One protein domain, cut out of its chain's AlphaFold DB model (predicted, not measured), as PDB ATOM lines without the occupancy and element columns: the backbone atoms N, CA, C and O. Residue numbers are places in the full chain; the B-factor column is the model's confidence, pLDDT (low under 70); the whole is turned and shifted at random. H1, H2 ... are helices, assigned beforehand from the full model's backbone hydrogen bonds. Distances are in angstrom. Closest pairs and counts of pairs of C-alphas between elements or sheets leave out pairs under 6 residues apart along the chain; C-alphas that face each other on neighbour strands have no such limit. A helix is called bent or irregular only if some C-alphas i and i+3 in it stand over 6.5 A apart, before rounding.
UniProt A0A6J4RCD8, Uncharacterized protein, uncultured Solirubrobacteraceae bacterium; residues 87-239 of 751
ATOM      1  N   ALA A  87     -12.465  17.644  44.990       91.31
ATOM      2  CA  ALA A  87     -12.284  18.807  45.853       91.31
ATOM      3  C   ALA A  87     -13.469  18.983  46.821       91.31
ATOM      4  O   ALA A  87     -13.271  19.336  47.984       91.31
ATOM      5  N   ALA A  88     -14.696  18.652  46.398       91.44
ATOM      6  CA  ALA A  88     -15.879  18.716  47.264       91.44
ATOM      7  C   ALA A  88     -15.775  17.785  48.488       91.44
ATOM      8  O   ALA A  88     -16.305  18.096  49.555       91.44
ATOM      9  N   LEU A  89     -15.066  16.663  48.341       92.56
ATOM     10  CA  LEU A  89     -14.913  15.613  49.352       92.56
ATOM     11  C   LEU A  89     -13.615  15.721  50.160       92.56
ATOM     12  O   LEU A  89     -13.427  14.961  51.105       92.56
ATOM     13  N   SER A  90     -12.728  16.644  49.800       87.75
ATOM     14  CA  SER A  90     -11.430  16.809  50.461       87.75
ATOM     15  C   SER A  90     -11.562  17.645  51.735       87.75
ATOM     16  O   SER A  90     -12.379  18.568  51.776       87.75
ATOM     17  N   GLU A  91     -10.767  17.369  52.770       78.25
ATOM     18  CA  GLU A  91     -10.716  18.181  54.003       78.25
ATOM     19  C   GLU A  91      -9.636  19.267  53.953       78.25
ATOM     20  O   GLU A  91      -8.772  19.258  53.080       78.25
ATOM     21  N   SER A  92      -9.707  20.238  54.877       68.88
ATOM     22  CA  SER A  92      -8.594  21.178  55.055       68.88
ATOM     23  C   SER A  92      -7.401  20.425  55.637       68.88
ATOM     24  O   SER A  92      -7.620  19.651  56.576       68.88
ATOM     25  N   PRO A  93      -6.169  20.675  55.157       61.47
ATOM     26  CA  PRO A  93      -4.971  20.087  55.734       61.47
ATOM     27  C   PRO A  93      -4.944  20.282  57.252       61.47
ATOM     28  O   PRO A  93      -4.840  19.308  57.970       61.47
ATOM     29  N   ASP A  94      -5.203  21.474  57.780       56.62
ATOM     30  CA  ASP A  94      -4.983  21.798  59.206       56.62
ATOM     31  C   ASP A  94      -5.747  20.924  60.227       56.62
ATOM     32  O   ASP A  94      -5.380  20.866  61.403       56.62
ATOM     33  N   LEU A  95      -6.778  20.191  59.791       53.25
ATOM     34  CA  LEU A  95      -7.552  19.256  60.614       53.25
ATOM     35  C   LEU A  95      -6.974  17.824  60.653       53.25
ATOM     36  O   LEU A  95      -7.455  17.003  61.438       53.25
ATOM     37  N   TRP A  96      -5.916  17.521  59.882       49.53
ATOM     38  CA  TRP A  96      -5.294  16.186  59.779       49.53
ATOM     39  C   TRP A  96      -4.764  15.651  61.114       49.53
ATOM     40  O   TRP A  96      -4.662  14.436  61.293       49.53
ATOM     41  N   ARG A  97      -4.508  16.533  62.096       52.38
ATOM     42  CA  ARG A  97      -4.038  16.174  63.450       52.38
ATOM     43  C   ARG A  97      -5.007  15.265  64.230       52.38
ATOM     44  O   ARG A  97      -4.673  14.815  65.322       52.38
ATOM     45  N   LEU A  98      -6.192  14.984  63.682       53.75
ATOM     46  CA  LEU A  98      -7.228  14.128  64.266       53.75
ATOM     47  C   LEU A  98      -7.361  12.740  63.610       53.75
ATOM     48  O   LEU A  98      -8.238  11.978  64.016       53.75
ATOM     49  N   GLY A  99      -6.533  12.404  62.612       53.88
ATOM     50  CA  GLY A  99      -6.619  11.123  61.896       53.88
ATOM     51  C   GLY A  99      -7.820  11.018  60.944       53.88
ATOM     52  O   GLY A  99      -8.331   9.920  60.712       53.88
ATOM     53  N   THR A 100      -8.312  12.141  60.414       64.25
ATOM     54  CA  THR A 100      -9.450  12.163  59.482       64.25
ATOM     55  C   THR A 100      -9.060  11.704  58.076       64.25
ATOM     56  O   THR A 100      -7.899  11.763  57.663       64.25
ATOM     57  N   ILE A 101     -10.042  11.220  57.314       64.25
ATOM     58  CA  ILE A 101      -9.865  10.964  55.882       64.25
ATOM     59  C   ILE A 101      -9.929  12.305  55.156       64.25
ATOM     60  O   ILE A 101     -10.966  12.963  55.148       64.25
ATOM     61  N   THR A 102      -8.813  12.702  54.552       69.31
ATOM     62  CA  THR A 102      -8.638  14.036  53.963       69.31
ATOM     63  C   THR A 102      -8.619  14.052  52.436       69.31
ATOM     64  O   THR A 102      -8.825  15.113  51.850       69.31
ATOM     65  N   ASP A 103      -8.397  12.904  51.785       85.38
ATOM     66  CA  ASP A 103      -8.307  12.821  50.323       85.38
ATOM     67  C   ASP A 103      -9.681  12.552  49.714       85.38
ATOM     68  O   ASP A 103     -10.255  11.467  49.852       85.38
ATOM     69  N   GLY A 104     -10.207  13.558  49.019       89.88
ATOM     70  CA  GLY A 104     -11.486  13.437  48.345       89.88
ATOM     71  C   GLY A 104     -11.480  12.456  47.173       89.88
ATOM     72  O   GLY A 104     -12.548  11.952  46.827       89.88
ATOM     73  N   THR A 105     -10.323  12.153  46.573       92.31
ATOM     74  CA  THR A 105     -10.206  11.162  45.489       92.31
ATOM     75  C   THR A 105     -10.424   9.771  46.052       92.31
ATOM     76  O   THR A 105     -11.289   9.042  45.571       92.31
ATOM     77  N   GLU A 106      -9.728   9.447  47.142       91.19
ATOM     78  CA  GLU A 106      -9.905   8.179  47.842       91.19
ATOM     79  C   GLU A 106     -11.356   7.995  48.307       91.19
ATOM     80  O   GLU A 106     -11.956   6.943  48.076       91.19
ATOM     81  N   LEU A 107     -11.956   9.026  48.916       93.94
ATOM     82  CA  LEU A 107     -13.344   8.936  49.370       93.94
ATOM     83  C   LEU A 107     -14.327   8.777  48.200       93.94
ATOM     84  O   LEU A 107     -15.256   7.974  48.298       93.94
ATOM     85  N   ARG A 108     -14.124   9.492  47.085       96.06
ATOM     86  CA  ARG A 108     -14.920   9.312  45.861       96.06
ATOM     87  C   ARG A 108     -14.840   7.868  45.369       96.06
ATOM     88  O   ARG A 108     -15.873   7.277  45.068       96.06
ATOM     89  N   ASP A 109     -13.644   7.297  45.322       95.56
ATOM     90  CA  ASP A 109     -13.432   5.944  44.810       95.56
ATOM     91  C   ASP A 109     -14.083   4.890  45.725       95.56
ATOM     92  O   ASP A 109     -14.671   3.919  45.238       95.56
ATOM     93  N   VAL A 110     -14.083   5.106  47.050       96.38
ATOM     94  CA  VAL A 110     -14.855   4.283  48.000       96.38
ATOM     95  C   VAL A 110     -16.357   4.373  47.712       96.38
ATOM     96  O   VAL A 110     -17.015   3.336  47.608       96.38
ATOM     97  N   ILE A 111     -16.903   5.583  47.552       98.12
ATOM     98  CA  ILE A 111     -18.326   5.802  47.233       98.12
ATOM     99  C   ILE A 111     -18.701   5.074  45.935       98.12
ATOM    100  O   ILE A 111     -19.693   4.339  45.893       98.12
ATOM    101  N   ASP A 112     -17.878   5.226  44.901       97.81
ATOM    102  CA  ASP A 112     -18.081   4.614  43.593       97.81
ATOM    103  C   ASP A 112     -18.063   3.086  43.666       97.81
ATOM    104  O   ASP A 112     -18.967   2.431  43.140       97.81
ATOM    105  N   SER A 113     -17.100   2.500  44.381       97.56
ATOM    106  CA  SER A 113     -17.008   1.044  44.531       97.56
ATOM    107  C   SER A 113     -18.135   0.463  45.392       97.56
ATOM    108  O   SER A 113     -18.605  -0.644  45.109       97.56
ATOM    109  N   VAL A 114     -18.606   1.182  46.418       98.50
ATOM    110  CA  VAL A 114     -19.763   0.759  47.225       98.50
ATOM    111  C   VAL A 114     -21.030   0.734  46.369       98.50
ATOM    112  O   VAL A 114     -21.749  -0.267  46.368       98.50
ATOM    113  N   ILE A 115     -21.292   1.796  45.603       98.56
ATOM    114  CA  ILE A 115     -22.495   1.881  44.766       98.56
ATOM    115  C   ILE A 115     -22.430   0.898  43.597       98.56
ATOM    116  O   ILE A 115     -23.448   0.286  43.278       98.56
ATOM    117  N   ALA A 116     -21.267   0.699  42.975       97.25
ATOM    118  CA  ALA A 116     -21.107  -0.242  41.867       97.25
ATOM    119  C   ALA A 116     -21.364  -1.699  42.283       97.25
ATOM    120  O   ALA A 116     -21.995  -2.443  41.536       97.25
ATOM    121  N   ARG A 117     -20.915  -2.103  43.480       97.56
ATOM    122  CA  ARG A 117     -21.028  -3.491  43.971       97.56
ATOM    123  C   ARG A 117     -22.357  -3.812  44.657       97.56
ATOM    124  O   ARG A 117     -22.641  -4.982  44.903       97.56
ATOM    125  N   ALA A 118     -23.156  -2.807  45.007       98.31
ATOM    126  CA  ALA A 118     -24.438  -3.032  45.661       98.31
ATOM    127  C   ALA A 118     -25.472  -3.671  44.705       98.31
ATOM    128  O   ALA A 118     -25.433  -3.393  43.499       98.31
ATOM    129  N   PRO A 119     -26.450  -4.449  45.222       97.44
ATOM    130  CA  PRO A 119     -27.471  -5.100  44.391       97.44
ATOM    131  C   PRO A 119     -28.278  -4.124  43.529       97.44
ATOM    132  O   PRO A 119     -28.603  -4.418  42.385       97.44
ATOM    133  N   SER A 120     -28.549  -2.929  44.056       97.44
ATOM    134  CA  SER A 120     -29.144  -1.826  43.308       97.44
ATOM    135  C   SER A 120     -28.399  -0.526  43.599       97.44
ATOM    136  O   SER A 120     -27.818  -0.356  44.679       97.44
ATOM    137  N   ALA A 121     -28.452   0.419  42.654       97.50
ATOM    138  CA  ALA A 121     -27.837   1.736  42.811       97.50
ATOM    139  C   ALA A 121     -28.343   2.455  44.077       97.50
ATOM    140  O   ALA A 121     -27.568   3.077  44.801       97.50
ATOM    141  N   ARG A 122     -29.644   2.330  44.372       97.00
ATOM    142  CA  ARG A 122     -30.282   2.976  45.525       97.00
ATOM    143  C   ARG A 122     -29.922   2.309  46.854       97.00
ATOM    144  O   ARG A 122     -29.685   3.019  47.826       97.00
ATOM    145  N   THR A 123     -29.801   0.980  46.906       98.12
ATOM    146  CA  THR A 123     -29.260   0.285  48.091       98.12
ATOM    147  C   THR A 123     -27.820   0.721  48.367       98.12
ATOM    148  O   THR A 123     -27.481   1.014  49.512       98.12
ATOM    149  N   GLY A 124     -26.984   0.821  47.326       98.44
ATOM    150  CA  GLY A 124     -25.594   1.270  47.453       98.44
ATOM    151  C   GLY A 124     -25.472   2.704  47.961       98.44
ATOM    152  O   GLY A 124     -24.694   2.975  48.867       98.44
ATOM    153  N   GLU A 125     -26.284   3.618  47.441       98.38
ATOM    154  CA  GLU A 125     -26.310   4.999  47.917       98.38
ATOM    155  C   GLU A 125     -26.708   5.093  49.396       98.38
ATOM    156  O   GLU A 125     -26.033   5.768  50.170       98.38
ATOM    157  N   VAL A 126     -27.782   4.413  49.815       97.94
ATOM    158  CA  VAL A 126     -28.204   4.422  51.225       97.94
ATOM    159  C   VAL A 126     -27.126   3.809  52.115       97.94
ATOM    160  O   VAL A 126     -26.881   4.328  53.203       97.94
ATOM    161  N   ALA A 127     -26.426   2.775  51.642       98.56
ATOM    162  CA  ALA A 127     -25.282   2.216  52.351       98.56
ATOM    163  C   ALA A 127     -24.161   3.244  52.553       98.56
ATOM    164  O   ALA A 127     -23.635   3.353  53.660       98.56
ATOM    165  N   VAL A 128     -23.838   4.038  51.524       98.56
ATOM    166  CA  VAL A 128     -22.867   5.138  51.637       98.56
ATOM    167  C   VAL A 128     -23.328   6.172  52.660       98.56
ATOM    168  O   VAL A 128     -22.543   6.567  53.520       98.56
ATOM    169  N   ARG A 129     -24.604   6.581  52.634       97.88
ATOM    170  CA  ARG A 129     -25.148   7.533  53.621       97.88
ATOM    171  C   ARG A 129     -25.037   6.996  55.051       97.88
ATOM    172  O   ARG A 129     -24.636   7.737  55.944       97.88
ATOM    173  N   VAL A 130     -25.359   5.717  55.265       98.38
ATOM    174  CA  VAL A 130     -25.202   5.035  56.562       98.38
ATOM    175  C   VAL A 130     -23.730   5.017  56.983       98.38
ATOM    176  O   VAL A 130     -23.417   5.448  58.090       98.38
ATOM    177  N   GLY A 131     -22.823   4.591  56.100       98.06
ATOM    178  CA  GLY A 131     -21.385   4.533  56.371       98.06
ATOM    179  C   GLY A 131     -20.789   5.900  56.718       98.06
ATOM    180  O   GLY A 131     -20.076   6.025  57.710       98.06
ATOM    181  N   LEU A 132     -21.142   6.949  55.970       97.06
ATOM    182  CA  LEU A 132     -20.711   8.325  56.238       97.06
ATOM    183  C   LEU A 132     -21.315   8.896  57.526       97.06
ATOM    184  O   LEU A 132     -20.626   9.608  58.254       97.06
ATOM    185  N   ALA A 133     -22.572   8.581  57.849       96.56
ATOM    186  CA  ALA A 133     -23.192   9.003  59.106       96.56
ATOM    187  C   ALA A 133     -22.525   8.342  60.326       96.56
ATOM    188  O   ALA A 133     -22.281   9.005  61.341       96.56
ATOM    189  N   LEU A 134     -22.167   7.061  60.214       97.25
ATOM    190  CA  LEU A 134     -21.375   6.354  61.219       97.25
ATOM    191  C   LEU A 134     -19.966   6.953  61.333       97.25
ATOM    192  O   LEU A 134     -19.524   7.277  62.434       97.25
ATOM    193  N   ALA A 135     -19.292   7.186  60.203       94.75
ATOM    194  CA  ALA A 135     -17.951   7.765  60.163       94.75
ATOM    195  C   ALA A 135     -17.919   9.181  60.759       94.75
ATOM    196  O   ALA A 135     -17.016   9.507  61.528       94.75
ATOM    197  N   ARG A 136     -18.941  10.002  60.488       93.69
ATOM    198  CA  ARG A 136     -19.146  11.315  61.121       93.69
ATOM    199  C   ARG A 136     -19.352  11.184  62.628       93.69
ATOM    200  O   ARG A 136     -18.770  11.952  63.391       93.69
ATOM    201  N   SER A 137     -20.160  10.219  63.068       93.38
ATOM    202  CA  SER A 137     -20.401   9.966  64.499       93.38
ATOM    203  C   SER A 137     -19.116   9.587  65.233       93.38
ATOM    204  O   SER A 137     -18.918  10.010  66.371       93.38
ATOM    205  N   GLU A 138     -18.220   8.877  64.545       92.50
ATOM    206  CA  GLU A 138     -16.888   8.497  65.019       92.50
ATOM    207  C   GLU A 138     -15.802   9.561  64.795       92.50
ATOM    208  O   GLU A 138     -14.657   9.366  65.204       92.50
ATOM    209  N   ARG A 139     -16.142  10.685  64.153       88.44
ATOM    210  CA  ARG A 139     -15.208  11.750  63.753       88.44
ATOM    211  C   ARG A 139     -14.069  11.295  62.828       88.44
ATOM    212  O   ARG A 139     -12.984  11.855  62.884       88.44
ATOM    213  N   LEU A 140     -14.316  10.303  61.972       87.69
ATOM    214  CA  LEU A 140     -13.404   9.936  60.873       87.69
ATOM    215  C   LEU A 140     -13.502  10.906  59.689       87.69
ATOM    216  O   LEU A 140     -12.555  11.050  58.921       87.69
ATOM    217  N   VAL A 141     -14.658  11.555  59.550       89.44
ATOM    218  CA  VAL A 141     -14.933  12.611  58.572       89.44
ATOM    219  C   VAL A 141     -15.657  13.765  59.261       89.44
ATOM    220  O   VAL A 141     -16.419  13.567  60.216       89.44
ATOM    221  N   THR A 142     -15.446  14.979  58.771       87.12
ATOM    222  CA  THR A 142     -16.177  16.176  59.198       87.12
ATOM    223  C   THR A 142     -17.639  16.149  58.744       87.12
ATOM    224  O   THR A 142     -18.034  15.410  57.840       87.12
ATOM    225  N   ALA A 143     -18.471  17.001  59.358       86.38
ATOM    226  CA  ALA A 143     -19.871  17.172  58.959       86.38
ATOM    227  C   ALA A 143     -20.004  17.570  57.480       86.38
ATOM    228  O   ALA A 143     -20.773  16.943  56.755       86.38
ATOM    229  N   ARG A 144     -19.181  18.526  57.024       87.06
ATOM    230  CA  ARG A 144     -19.160  19.005  55.636       87.06
ATOM    231  C   ARG A 144     -18.807  17.901  54.640       87.06
ATOM    232  O   ARG A 144     -19.453  17.802  53.598       87.06
ATOM    233  N   VAL A 145     -17.793  17.081  54.932       89.75
ATOM    234  CA  VAL A 145     -17.413  15.966  54.047       89.75
ATOM    235  C   VAL A 145     -18.486  14.888  54.032       89.75
ATOM    236  O   VAL A 145     -18.811  14.389  52.961       89.75
ATOM    237  N   ALA A 146     -19.106  14.577  55.172       92.19
ATOM    238  CA  ALA A 146     -20.242  13.660  55.198       92.19
ATOM    239  C   ALA A 146     -21.424  14.190  54.363       92.19
ATOM    240  O   ALA A 146     -22.000  13.440  53.583       92.19
ATOM    241  N   GLU A 147     -21.757  15.479  54.475       90.81
ATOM    242  CA  GLU A 147     -22.824  16.128  53.696       90.81
ATOM    243  C   GLU A 147     -22.505  16.144  52.194       90.81
ATOM    244  O   GLU A 147     -23.328  15.723  51.383       90.81
ATOM    245  N   SER A 148     -21.278  16.511  51.821       92.19
ATOM    246  CA  SER A 148     -20.812  16.467  50.426       92.19
ATOM    247  C   SER A 148     -20.768  15.032  49.889       92.19
ATOM    248  O   SER A 148     -21.095  14.787  48.731       92.19
ATOM    249  N   GLY A 149     -20.433  14.060  50.740       95.56
ATOM    250  CA  GLY A 149     -20.444  12.637  50.422       95.56
ATOM    251  C   GLY A 149     -21.850  12.081  50.191       95.56
ATOM    252  O   GLY A 149     -22.025  11.232  49.321       95.56
ATOM    253  N   VAL A 150     -22.875  12.593  50.886       94.44
ATOM    254  CA  VAL A 150     -24.287  12.267  50.601       94.44
ATOM    255  C   VAL A 150     -24.679  12.748  49.202       94.44
ATOM    256  O   VAL A 150     -25.314  11.999  48.457       94.44
ATOM    257  N   VAL A 151     -24.271  13.964  48.824       95.69
ATOM    258  CA  VAL A 151     -24.500  14.510  47.475       95.69
ATOM    259  C   VAL A 151     -23.749  13.689  46.424       95.69
ATOM    260  O   VAL A 151     -24.340  13.278  45.427       95.69
ATOM    261  N   ALA A 152     -22.476  13.370  46.670       97.38
ATOM    262  CA  ALA A 152     -21.672  12.534  45.784       97.38
ATOM    263  C   ALA A 152     -22.288  11.141  45.584       97.38
ATOM    264  O   ALA A 152     -22.400  10.675  44.453       97.38
ATOM    265  N   ALA A 153     -22.767  10.503  46.656       98.19
ATOM    266  CA  ALA A 153     -23.455   9.218  46.581       98.19
ATOM    267  C   ALA A 153     -24.716   9.290  45.708       98.19
ATOM    268  O   ALA A 153     -24.976   8.390  44.906       98.19
ATOM    269  N   ALA A 154     -25.490  10.370  45.838       97.25
ATOM    270  CA  ALA A 154     -26.683  10.596  45.036       97.25
ATOM    271  C   ALA A 154     -26.343  10.760  43.540       97.25
ATOM    272  O   ALA A 154     -26.957  10.098  42.699       97.25
ATOM    273  N   LEU A 155     -25.328  11.564  43.208       97.81
ATOM    274  CA  LEU A 155     -24.860  11.744  41.830       97.81
ATOM    275  C   LEU A 155     -24.299  10.439  41.241       97.81
ATOM    276  O   LEU A 155     -24.648  10.071  40.120       97.81
ATOM    277  N   THR A 156     -23.524   9.670  42.011       98.56
ATOM    278  CA  THR A 156     -23.018   8.357  41.581       98.56
ATOM    279  C   THR A 156     -24.145   7.340  41.365       98.56
ATOM    280  O   THR A 156     -24.082   6.557  40.411       98.56
ATOM    281  N   ARG A 157     -25.209   7.349  42.183       98.12
ATOM    282  CA  ARG A 157     -26.416   6.543  41.915       98.12
ATOM    283  C   ARG A 157     -27.055   6.953  40.594       98.12
ATOM    284  O   ARG A 157     -27.356   6.078  39.784       98.12
ATOM    285  N   ASP A 158     -27.270   8.247  40.371       98.06
ATOM    286  CA  ASP A 158     -27.926   8.729  39.152       98.06
ATOM    287  C   ASP A 158     -27.093   8.412  37.904       98.06
ATOM    288  O   ASP A 158     -27.649   7.969  36.900       98.06
ATOM    289  N   ARG A 159     -25.758   8.474  38.002       98.50
ATOM    290  CA  ARG A 159     -24.823   7.985  36.976       98.50
ATOM    291  C   ARG A 159     -25.044   6.517  36.627       98.50
ATOM    292  O   ARG A 159     -25.121   6.168  35.450       98.50
ATOM    293  N   ARG A 160     -25.142   5.651  37.642       98.25
ATOM    294  CA  ARG A 160     -25.368   4.211  37.451       98.25
ATOM    295  C   ARG A 160     -26.733   3.945  36.813       98.25
ATOM    296  O   ARG A 160     -26.794   3.206  35.836       98.25
ATOM    297  N   LEU A 161     -27.795   4.583  37.311       98.25
ATOM    298  CA  LEU A 161     -29.142   4.449  36.745       98.25
ATOM    299  C   LEU A 161     -29.195   4.940  35.295       98.25
ATOM    300  O   LEU A 161     -29.746   4.256  34.438       98.25
ATOM    301  N   ALA A 162     -28.574   6.083  34.995       98.50
ATOM    302  CA  ALA A 162     -28.527   6.620  33.640       98.50
ATOM    303  C   ALA A 162     -27.762   5.697  32.681       98.50
ATOM    304  O   ALA A 162     -28.176   5.507  31.539       98.50
ATOM    305  N   ARG A 163     -26.685   5.061  33.150       98.62
ATOM    306  CA  ARG A 163     -25.970   4.042  32.378       98.62
ATOM    307  C   ARG A 163     -26.843   2.830  32.071       98.62
ATOM    308  O   ARG A 163     -26.910   2.402  30.920       98.62
ATOM    309  N   GLU A 164     -27.506   2.283  33.085       98.19
ATOM    310  CA  GLU A 164     -28.403   1.131  32.940       98.19
ATOM    311  C   GLU A 164     -29.566   1.449  31.983       98.19
ATOM    312  O   GLU A 164     -29.857   0.665  31.076       98.19
ATOM    313  N   ASP A 165     -30.175   2.629  32.116       98.50
ATOM    314  CA  ASP A 165     -31.220   3.140  31.226       98.50
ATOM    315  C   ASP A 165     -30.739   3.284  29.776       98.50
ATOM    316  O   ASP A 165     -31.410   2.804  28.861       98.50
ATOM    317  N   ALA A 166     -29.572   3.897  29.558       98.19
ATOM    318  CA  ALA A 166     -29.031   4.132  28.222       98.19
ATOM    319  C   ALA A 166     -28.691   2.812  27.518       98.19
ATOM    320  O   ALA A 166     -29.065   2.609  26.365       98.19
ATOM    321  N   VAL A 167     -28.057   1.866  28.218       97.94
ATOM    322  CA  VAL A 167     -27.779   0.528  27.669       97.94
ATOM    323  C   VAL A 167     -29.079  -0.200  27.322       97.94
ATOM    324  O   VAL A 167     -29.177  -0.816  26.259       97.94
ATOM    325  N   ARG A 168     -30.098  -0.118  28.187       97.62
ATOM    326  CA  ARG A 168     -31.413  -0.725  27.944       97.62
ATOM    327  C   ARG A 168     -32.091  -0.123  26.713       97.62
ATOM    328  O   ARG A 168     -32.631  -0.867  25.897       97.62
ATOM    329  N   LEU A 169     -32.038   1.200  26.575       96.62
ATOM    330  CA  LEU A 169     -32.591   1.946  25.447       96.62
ATOM    331  C   LEU A 169     -31.921   1.536  24.132       96.62
ATOM    332  O   LEU A 169     -32.610   1.185  23.177       96.62
ATOM    333  N   LEU A 170     -30.586   1.517  24.097       94.31
ATOM    334  CA  LEU A 170     -29.808   1.150  22.909       94.31
ATOM    335  C   LEU A 170     -30.053  -0.305  22.486       94.31
ATOM    336  O   LEU A 170     -30.202  -0.585  21.295       94.31
ATOM    337  N   LYS A 171     -30.160  -1.230  23.449       94.19
ATOM    338  CA  LYS A 171     -30.540  -2.627  23.180       94.19
ATOM    339  C   LYS A 171     -31.954  -2.730  22.609       94.19
ATOM    340  O   LYS A 171     -32.158  -3.432  21.623       94.19
ATOM    341  N   ALA A 172     -32.917  -2.013  23.192       93.81
ATOM    342  CA  ALA A 172     -34.302  -2.013  22.728       93.81
ATOM    343  C   ALA A 172     -34.456  -1.413  21.320       93.81
ATOM    344  O   ALA A 172     -35.251  -1.920  20.534       93.81
ATOM    345  N   ALA A 173     -33.689  -0.371  20.992       91.75
ATOM    346  CA  ALA A 173     -33.634   0.198  19.647       91.75
ATOM    347  C   ALA A 173     -33.042  -0.805  18.639       91.75
ATOM    348  O   ALA A 173     -33.634  -1.055  17.592       91.75
ATOM    349  N   SER A 174     -31.935  -1.464  19.005       88.44
ATOM    350  CA  SER A 174     -31.253  -2.444  18.145       88.44
ATOM    351  C   SER A 174     -32.111  -3.680  17.843       88.44
ATOM    352  O   SER A 174     -32.095  -4.187  16.725       88.44
ATOM    353  N   ALA A 175     -32.895  -4.155  18.818       88.12
ATOM    354  CA  ALA A 175     -33.728  -5.352  18.675       88.12
ATOM    355  C   ALA A 175     -34.893  -5.200  17.677       88.12
ATOM    356  O   ALA A 175     -35.459  -6.203  17.254       88.12
ATOM    357  N   ARG A 176     -35.272  -3.972  17.298       83.69
ATOM    358  CA  ARG A 176     -36.404  -3.722  16.388       83.69
ATOM    359  C   ARG A 176     -36.051  -3.795  14.899       83.69
ATOM    360  O   ARG A 176     -36.959  -3.720  14.076       83.69
ATOM    361  N   GLY A 177     -34.772  -3.979  14.561       71.06
ATOM    362  CA  GLY A 177     -34.285  -4.047  13.179       71.06
ATOM    363  C   GLY A 177     -34.341  -2.697  12.451       71.06
ATOM    364  O   GLY A 177     -35.129  -1.824  12.793       71.06
ATOM    365  N   SER A 178     -33.510  -2.506  11.424       70.25
ATOM    366  CA  SER A 178     -33.381  -1.226  10.697       70.25
ATOM    367  C   SER A 178     -34.623  -0.810   9.896       70.25
ATOM    368  O   SER A 178     -34.715   0.341   9.481       70.25
ATOM    369  N   ALA A 179     -35.564  -1.729   9.663       62.69
ATOM    370  CA  ALA A 179     -36.765  -1.485   8.863       62.69
ATOM    371  C   ALA A 179     -37.915  -0.824   9.649       62.69
ATOM    372  O   ALA A 179     -38.847  -0.301   9.044       62.69
ATOM    373  N   ALA A 180     -37.876  -0.832  10.986       64.06
ATOM    374  CA  ALA A 180     -38.907  -0.193  11.797       64.06
ATOM    375  C   ALA A 180     -38.626   1.311  11.951       64.06
ATOM    376  O   ALA A 180     -37.523   1.697  12.343       64.06
ATOM    377  N   ALA A 181     -39.641   2.162  11.760       60.94
ATOM    378  CA  ALA A 181     -39.565   3.598  12.079       60.94
ATOM    379  C   ALA A 181     -39.161   3.864  13.554       60.94
ATOM    380  O   ALA A 181     -38.581   4.894  13.881       60.94
ATOM    381  N   ASP A 182     -39.399   2.878  14.424       61.88
ATOM    382  CA  ASP A 182     -39.082   2.851  15.858       61.88
ATOM    383  C   ASP A 182     -37.674   2.309  16.203       61.88
ATOM    384  O   ASP A 182     -37.382   2.038  17.377       61.88
ATOM    385  N   SER A 183     -36.818   2.096  15.200       75.12
ATOM    386  CA  SER A 183     -35.441   1.601  15.373       75.12
ATOM    387  C   SER A 183     -34.447   2.682  15.807       75.12
ATOM    388  O   SER A 183     -33.360   2.370  16.294       75.12
ATOM    389  N   ASP A 184     -34.828   3.957  15.696       88.88
ATOM    390  CA  ASP A 184     -34.018   5.073  16.166       88.88
ATOM    391  C   ASP A 184     -34.098   5.228  17.692       88.88
ATOM    392  O   ASP A 184     -35.171   5.433  18.267       88.88
ATOM    393  N   ALA A 185     -32.944   5.185  18.364       92.75
ATOM    394  CA  ALA A 185     -32.878   5.332  19.815       92.75
ATOM    395  C   ALA A 185     -33.341   6.716  20.295       92.75
ATOM    396  O   ALA A 185     -33.857   6.803  21.406       92.75
ATOM    397  N   LEU A 186     -33.197   7.775  19.486       93.94
ATOM    398  CA  LEU A 186     -33.668   9.119  19.848       93.94
ATOM    399  C   LEU A 186     -35.199   9.228  19.790       93.94
ATOM    400  O   LEU A 186     -35.810   9.713  20.737       93.94
ATOM    401  N   THR A 187     -35.843   8.672  18.764       92.81
ATOM    402  CA  THR A 187     -37.314   8.558  18.729       92.81
ATOM    403  C   THR A 187     -37.832   7.687  19.878       92.81
ATOM    404  O   THR A 187     -38.824   8.005  20.542       92.81
ATOM    405  N   LEU A 188     -37.138   6.579  20.168       94.38
ATOM    406  CA  LEU A 188     -37.481   5.720  21.298       94.38
ATOM    407  C   LEU A 188     -37.320   6.435  22.644       94.38
ATOM    408  O   LEU A 188     -38.132   6.210  23.543       94.38
ATOM    409  N   LEU A 189     -36.299   7.282  22.775       95.81
ATOM    410  CA  LEU A 189     -36.031   8.069  23.970       95.81
ATOM    411  C   LEU A 189     -37.218   8.968  24.315       95.81
ATOM    412  O   LEU A 189     -37.710   8.906  25.440       95.81
ATOM    413  N   GLU A 190     -37.710   9.744  23.350       94.44
ATOM    414  CA  GLU A 190     -38.861  10.636  23.542       94.44
ATOM    415  C   GLU A 190     -40.093   9.865  24.026       94.44
ATOM    416  O   GLU A 190     -40.813  10.296  24.931       94.44
ATOM    417  N   ARG A 191     -40.334   8.674  23.459       94.50
ATOM    418  CA  ARG A 191     -41.401   7.782  23.927       94.50
ATOM    419  C   ARG A 191     -41.149   7.298  25.356       94.50
ATOM    420  O   ARG A 191     -42.047   7.392  26.184       94.50
ATOM    421  N   TRP A 192     -39.950   6.808  25.670       96.62
ATOM    422  CA  TRP A 192     -39.614   6.314  27.012       96.62
ATOM    423  C   TRP A 192     -39.688   7.401  28.084       96.62
ATOM    424  O   TRP A 192     -40.086   7.091  29.207       96.62
ATOM    425  N   ARG A 193     -39.361   8.655  27.752       96.19
ATOM    426  CA  ARG A 193     -39.551   9.807  28.643       96.19
ATOM    427  C   ARG A 193     -41.030  10.081  28.894       96.19
ATOM    428  O   ARG A 193     -41.442  10.142  30.051       96.19
ATOM    429  N   ARG A 194     -41.857  10.136  27.841       93.81
ATOM    430  CA  ARG A 194     -43.322  10.296  27.971       93.81
ATOM    431  C   ARG A 194     -43.970   9.167  28.780       93.81
ATOM    432  O   ARG A 194     -44.839   9.424  29.609       93.81
ATOM    433  N   GLU A 195     -43.508   7.935  28.580       95.62
ATOM    434  CA  GLU A 195     -43.939   6.735  29.313       95.62
ATOM    435  C   GLU A 195     -43.280   6.594  30.701       95.62
ATOM    436  O   GLU A 195     -43.606   5.663  31.435       95.62
ATOM    437  N   ARG A 196     -42.356   7.493  31.078       95.56
ATOM    438  CA  ARG A 196     -41.634   7.501  32.367       95.56
ATOM    439  C   ARG A 196     -40.891   6.190  32.673       95.56
ATOM    440  O   ARG A 196     -40.880   5.704  33.804       95.56
ATOM    441  N   ARG A 197     -40.250   5.605  31.657       96.06
ATOM    442  CA  ARG A 197     -39.574   4.291  31.731       96.06
ATOM    443  C   ARG A 197     -38.124   4.335  32.210       96.06
ATOM    444  O   ARG A 197     -37.553   3.282  32.506       96.06
ATOM    445  N   LEU A 198     -37.530   5.523  32.248       97.56
ATOM    446  CA  LEU A 198     -36.135   5.744  32.628       97.56
ATOM    447  C   LEU A 198     -36.025   5.826  34.149       97.56
ATOM    448  O   LEU A 198     -36.539   6.768  34.750       97.56
ATOM    449  N   ALA A 199     -35.357   4.859  34.776       96.81
ATOM    450  CA  ALA A 199     -35.220   4.790  36.230       96.81
ATOM    451  C   ALA A 199     -34.493   6.016  36.817       96.81
ATOM    452  O   ALA A 199     -34.834   6.482  37.902       96.81
ATOM    453  N   SER A 200     -33.534   6.576  36.082       96.50
ATOM    454  CA  SER A 200     -32.821   7.815  36.429       96.50
ATOM    455  C   SER A 200     -33.725   9.054  36.494       96.50
ATOM    456  O   SER A 200     -33.440   9.976  37.254       96.50
ATOM    457  N   GLU A 201     -34.841   9.060  35.758       96.94
ATOM    458  CA  GLU A 201     -35.853  10.121  35.788       96.94
ATOM    459  C   GLU A 201     -37.055   9.759  36.673       96.94
ATOM    460  O   GLU A 201     -38.044  10.486  36.677       96.94
ATOM    461  N   ARG A 202     -37.026   8.647  37.421       95.12
ATOM    462  CA  ARG A 202     -38.121   8.261  38.327       95.12
ATOM    463  C   ARG A 202     -37.942   8.835  39.740       95.12
ATOM    464  O   ARG A 202     -36.816   9.041  40.209       95.12
ATOM    465  N   PRO A 203     -39.054   9.127  40.438       95.19
ATOM    466  CA  PRO A 203     -39.024   9.628  41.810       95.19
ATOM    467  C   PRO A 203     -38.484   8.563  42.763       95.19
ATOM    468  O   PRO A 203     -38.917   7.416  42.735       95.19
ATOM    469  N   LEU A 204     -37.572   8.942  43.662       93.44
ATOM    470  CA  LEU A 204     -36.957   8.006  44.621       93.44
ATOM    471  C   LEU A 204     -37.935   7.492  45.681       93.44
ATOM    472  O   LEU A 204     -37.637   6.536  46.398       93.44
ATOM    473  N   LEU A 205     -39.085   8.152  45.816       92.88
ATOM    474  CA  LEU A 205     -40.175   7.705  46.670       92.88
ATOM    475  C   LEU A 205     -41.019   6.592  46.016       92.88
ATOM    476  O   LEU A 205     -41.854   6.018  46.711       92.88
ATOM    477  N   ALA A 206     -40.791   6.248  44.743       92.56
ATOM    478  CA  ALA A 206     -41.463   5.128  44.086       92.56
ATOM    479  C   ALA A 206     -41.103   3.776  44.734       92.56
ATOM    480  O   ALA A 206     -40.087   3.635  45.425       92.56
ATOM    481  N   ASP A 207     -41.964   2.774  44.541       90.19
ATOM    482  CA  ASP A 207     -41.798   1.445  45.141       90.19
ATOM    483  C   ASP A 207     -40.673   0.628  44.490       90.19
ATOM    484  O   ASP A 207     -39.941  -0.073  45.188       90.19
ATOM    485  N   ASP A 208     -40.468   0.771  43.182       89.81
ATOM    486  CA  ASP A 208     -39.444   0.052  42.415       89.81
ATOM    487  C   ASP A 208     -38.014   0.546  42.682       89.81
ATOM    488  O   ASP A 208     -37.049  -0.177  42.451       89.81
ATOM    489  N   LEU A 209     -37.875   1.764  43.209       92.00
ATOM    490  CA  LEU A 209     -36.600   2.338  43.636       92.00
ATOM    491  C   LEU A 209     -36.396   2.242  45.151       92.00
ATOM    492  O   LEU A 209     -35.573   2.964  45.715       92.00
ATOM    493  N   ARG A 210     -37.117   1.367  45.859       92.62
ATOM    494  CA  ARG A 210     -36.873   1.180  47.292       92.62
ATOM    495  C   ARG A 210     -35.508   0.520  47.533       92.62
ATOM    496  O   ARG A 210     -35.196  -0.496  46.916       92.62
ATOM    497  N   PRO A 211     -34.691   1.064  48.449       95.50
ATOM    498  CA  PRO A 211     -33.477   0.391  48.885       95.50
ATOM    499  C   PRO A 211     -33.827  -0.816  49.761       95.50
ATOM    500  O   PRO A 211     -34.773  -0.776  50.555       95.50
ATOM    501  N   ASP A 212     -32.991  -1.842  49.690       97.00
ATOM    502  CA  ASP A 212     -32.945  -2.886  50.706       97.00
ATOM    503  C   ASP A 212     -32.242  -2.320  51.951       97.00
ATOM    504  O   ASP A 212     -31.032  -2.090  51.951       97.00
ATOM    505  N   GLN A 213     -33.016  -2.045  53.005       95.62
ATOM    506  CA  GLN A 213     -32.516  -1.422  54.235       95.62
ATOM    507  C   GLN A 213     -31.553  -2.338  55.002       95.62
ATOM    508  O   GLN A 213     -30.580  -1.852  55.582       95.62
ATOM    509  N   THR A 214     -31.788  -3.650  54.970       97.25
ATOM    510  CA  THR A 214     -30.949  -4.650  55.637       97.25
ATOM    511  C   THR A 214     -29.577  -4.705  54.977       97.25
ATOM    512  O   THR A 214     -28.551  -4.571  55.648       97.25
ATOM    513  N   VAL A 215     -29.549  -4.838  53.648       98.06
ATOM    514  CA  VAL A 215     -28.303  -4.873  52.875       98.06
ATOM    515  C   VAL A 215     -27.580  -3.530  52.953       98.06
ATOM    516  O   VAL A 215     -26.358  -3.503  53.125       98.06
ATOM    517  N   ALA A 216     -28.309  -2.410  52.893       97.94
ATOM    518  CA  ALA A 216     -27.714  -1.084  53.025       97.94
ATOM    519  C   ALA A 216     -27.034  -0.888  54.390       97.94
ATOM    520  O   ALA A 216     -25.906  -0.399  54.440       97.94
ATOM    521  N   ALA A 217     -27.667  -1.323  55.486       97.88
ATOM    522  CA  ALA A 217     -27.078  -1.274  56.824       97.88
ATOM    523  C   ALA A 217     -25.775  -2.087  56.912       97.88
ATOM    524  O   ALA A 217     -24.763  -1.587  57.403       97.88
ATOM    525  N   GLN A 218     -25.769  -3.311  56.376       97.81
ATOM    526  CA  GLN A 218     -24.596  -4.193  56.383       97.81
ATOM    527  C   GLN A 218     -23.440  -3.657  55.526       97.81
ATOM    528  O   GLN A 218     -22.273  -3.752  55.910       97.81
ATOM    529  N   ILE A 219     -23.731  -3.114  54.339       98.56
ATOM    530  CA  ILE A 219     -22.712  -2.483  53.489       98.56
ATOM    531  C   ILE A 219     -22.184  -1.204  54.156       98.56
ATOM    532  O   ILE A 219     -20.974  -0.994  54.157       98.56
ATOM    533  N   GLY A 220     -23.051  -0.389  54.766       98.00
ATOM    534  CA  GLY A 220     -22.651   0.829  55.475       98.00
ATOM    535  C   GLY A 220     -21.734   0.558  56.672       98.00
ATOM    536  O   GLY A 220     -20.736   1.251  56.852       98.00
ATOM    537  N   GLU A 221     -22.003  -0.498  57.445       97.62
ATOM    538  CA  GLU A 221     -21.102  -0.966  58.508       97.62
ATOM    539  C   GLU A 221     -19.736  -1.394  57.947       97.62
ATOM    540  O   GLU A 221     -18.696  -0.995  58.470       97.62
ATOM    541  N   ARG A 222     -19.713  -2.160  56.848       97.62
ATOM    542  CA  ARG A 222     -18.454  -2.549  56.190       97.62
ATOM    543  C   ARG A 222     -17.679  -1.345  55.664       97.62
ATOM    544  O   ARG A 222     -16.459  -1.317  55.793       97.62
ATOM    545  N   MET A 223     -18.370  -0.346  55.118       97.19
ATOM    546  CA  MET A 223     -17.749   0.908  54.698       97.19
ATOM    547  C   MET A 223     -17.094   1.619  55.886       97.19
ATOM    548  O   MET A 223     -15.950   2.036  55.768       97.19
ATOM    549  N   LEU A 224     -17.752   1.702  57.050       95.88
ATOM    550  CA  LEU A 224     -17.133   2.268  58.257       95.88
ATOM    551  C   LEU A 224     -15.818   1.555  58.619       95.88
ATOM    552  O   LEU A 224     -14.834   2.216  58.944       95.88
ATOM    553  N   LEU A 225     -15.791   0.220  58.559       94.50
ATOM    554  CA  LEU A 225     -14.586  -0.569  58.847       94.50
ATOM    555  C   LEU A 225     -13.453  -0.308  57.838       94.50
ATOM    556  O   LEU A 225     -12.294  -0.204  58.242       94.50
ATOM    557  N   ASP A 226     -13.778  -0.152  56.553       93.44
ATOM    558  CA  ASP A 226     -12.811   0.233  55.515       93.44
ATOM    559  C   ASP A 226     -12.229   1.631  55.793       93.44
ATOM    560  O   ASP A 226     -11.012   1.813  55.834       93.44
ATOM    561  N   LEU A 227     -13.089   2.605  56.115       91.94
ATOM    562  CA  LEU A 227     -12.674   3.969  56.462       91.94
ATOM    563  C   LEU A 227     -11.793   4.018  57.724       91.94
ATOM    564  O   LEU A 227     -10.807   4.756  57.754       91.94
ATOM    565  N   ARG A 228     -12.094   3.209  58.751       89.38
ATOM    566  CA  ARG A 228     -11.232   3.048  59.941       89.38
ATOM    567  C   ARG A 228      -9.846   2.529  59.565       89.38
ATOM    568  O   ARG A 228      -8.847   3.053  60.049       89.38
ATOM    569  N   SER A 229      -9.796   1.513  58.706       88.31
ATOM    570  CA  SER A 229      -8.545   0.872  58.290       88.31
ATOM    571  C   SER A 229      -7.647   1.851  57.530       88.31
ATOM    572  O   SER A 229      -6.462   1.968  57.839       88.31
ATOM    573  N   ARG A 230      -8.225   2.628  56.607       87.31
ATOM    574  CA  ARG A 230      -7.527   3.677  55.841       87.31
ATOM    575  C   ARG A 230      -7.025   4.818  56.729       87.31
ATOM    576  O   ARG A 230      -5.881   5.246  56.600       87.31
ATOM    577  N   SER A 231      -7.855   5.278  57.669       82.50
ATOM    578  CA  SER A 231      -7.474   6.286  58.672       82.50
ATOM    579  C   SER A 231      -6.272   5.822  59.511       82.50
ATOM    580  O   SER A 231      -5.296   6.561  59.645       82.50
ATOM    581  N   ALA A 232      -6.287   4.572  59.988       80.81
ATOM    582  CA  ALA A 232      -5.183   4.001  60.758       80.81
ATOM    583  C   ALA A 232      -3.885   3.888  59.939       80.81
ATOM    584  O   ALA A 232      -2.822   4.278  60.420       80.81
ATOM    585  N   GLN A 233      -3.961   3.411  58.689       80.19
ATOM    586  CA  GLN A 233      -2.799   3.320  57.795       80.19
ATOM    587  C   GLN A 233      -2.147   4.688  57.563       80.19
ATOM    588  O   GLN A 233      -0.929   4.820  57.653       80.19
ATOM    589  N   ARG A 234      -2.952   5.732  57.332       75.62
ATOM    590  CA  ARG A 234      -2.452   7.102  57.146       75.62
ATOM    591  C   ARG A 234      -1.796   7.662  58.397       75.62
ATOM    592  O   ARG A 234      -0.751   8.299  58.286       75.62
ATOM    593  N   TYR A 235      -2.386   7.425  59.570       69.06
ATOM    594  CA  TYR A 235      -1.799   7.861  60.834       69.06
ATOM    595  C   TYR A 235      -0.400   7.263  61.020       69.06
ATOM    596  O   TYR A 235       0.524   7.982  61.382       69.06
ATOM    597  N   VAL A 236      -0.213   5.980  60.691       71.12
ATOM    598  CA  VAL A 236       1.105   5.325  60.738       71.12
ATOM    599  C   VAL A 236       2.081   5.939  59.730       71.12
ATOM    600  O   VAL A 236       3.213   6.235  60.102       71.12
ATOM    601  N   SER A 237       1.658   6.182  58.486       69.62
ATOM    602  CA  SER A 237       2.538   6.717  57.433       69.62
ATOM    603  C   SER A 237       2.927   8.189  57.610       69.62
ATOM    604  O   SER A 237       3.925   8.623  57.045       69.62
ATOM    605  N   THR A 238       2.133   8.971  58.349       64.31
ATOM    606  CA  THR A 238       2.334  10.424  58.524       64.31
ATOM    607  C   THR A 238       2.758  10.820  59.936       64.31
ATOM    608  O   THR A 238       3.065  11.989  60.168       64.31
ATOM    609  N   ALA A 239       2.791   9.875  60.883       57.53
ATOM    610  CA  ALA A 239       3.267  10.137  62.232       57.53
ATOM    611  C   ALA A 239       4.727  10.621  62.173       57.53
ATOM    612  O   ALA A 239       5.595   9.870  61.719       57.53
TER     613      ALA A 239
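This is residues 87 to 239 of the 751 residues of an uncharacterized protein of uncultured Solirubrobacteraceae bacterium (UniProt A0A6J4RCD8). Look first for one long helix, H4, the spine of a rod; H2 and H3 pack on it toward one end, H6 crosses H3, and H5 packs on H4 near its last residues. Small H1 lies far out at the end of the rod where H6 ends, and residues 195 to 212 lead from H5 back to H6. The printed part has 153 residues with six named helices, H1 to H6 in chain order, and no named strand: all helix. It is loose, with a radius of gyration of the C-alphas of 19.3 A and spans of 68 by 28 by 21 A.

Find C-alpha 143 at (-19.871, 17.172, 58.959); from there H4, residues 143 to 174, runs 46.7 A to C-alpha 174 at (-31.253, -2.444, 18.145). Before it come H1, residues 93 to 98, H2, residues 104 to 117, and H3, residues 121 to 137, 24.4 A long. After it come H5, residues 185 to 194, and H6, residues 213 to 238, which runs 37.1 A to C-alpha 238 at (2.334, 10.424, 58.524).

H2, H3 and H4 form an up and down bundle, each helix running against the one before. H3 and H4, a hairpin, touch at a shallow tilt of 9 degrees, with C-alphas 121 and 157 closest at 5.1 A. H6 touches H3 at a steep tilt of 50 degrees; C-alphas 131 and 220, the closest, are 4.0 A apart. H5 touches residues 169 to 173 of H4 alone, C-alphas 173 and 185 being closest at 5.2 A. H1 touches no helix but is near H6. Every O i to N i+4 pair is within hydrogen-bond range in H2 to H6; irregular H1, with C-alphas 94 and 97 7.1 A apart, has 0 of 2, and 2 of 3 O i to N i+3 pairs.

The farthest C-alphas, 179 and 239, are 67.7 A apart. The printed part has no cut, and the link from H5 to H6 is long. Look for pLDDT under 70 at residues 92 to 102, 179 to 182, 235 and 237 to 239.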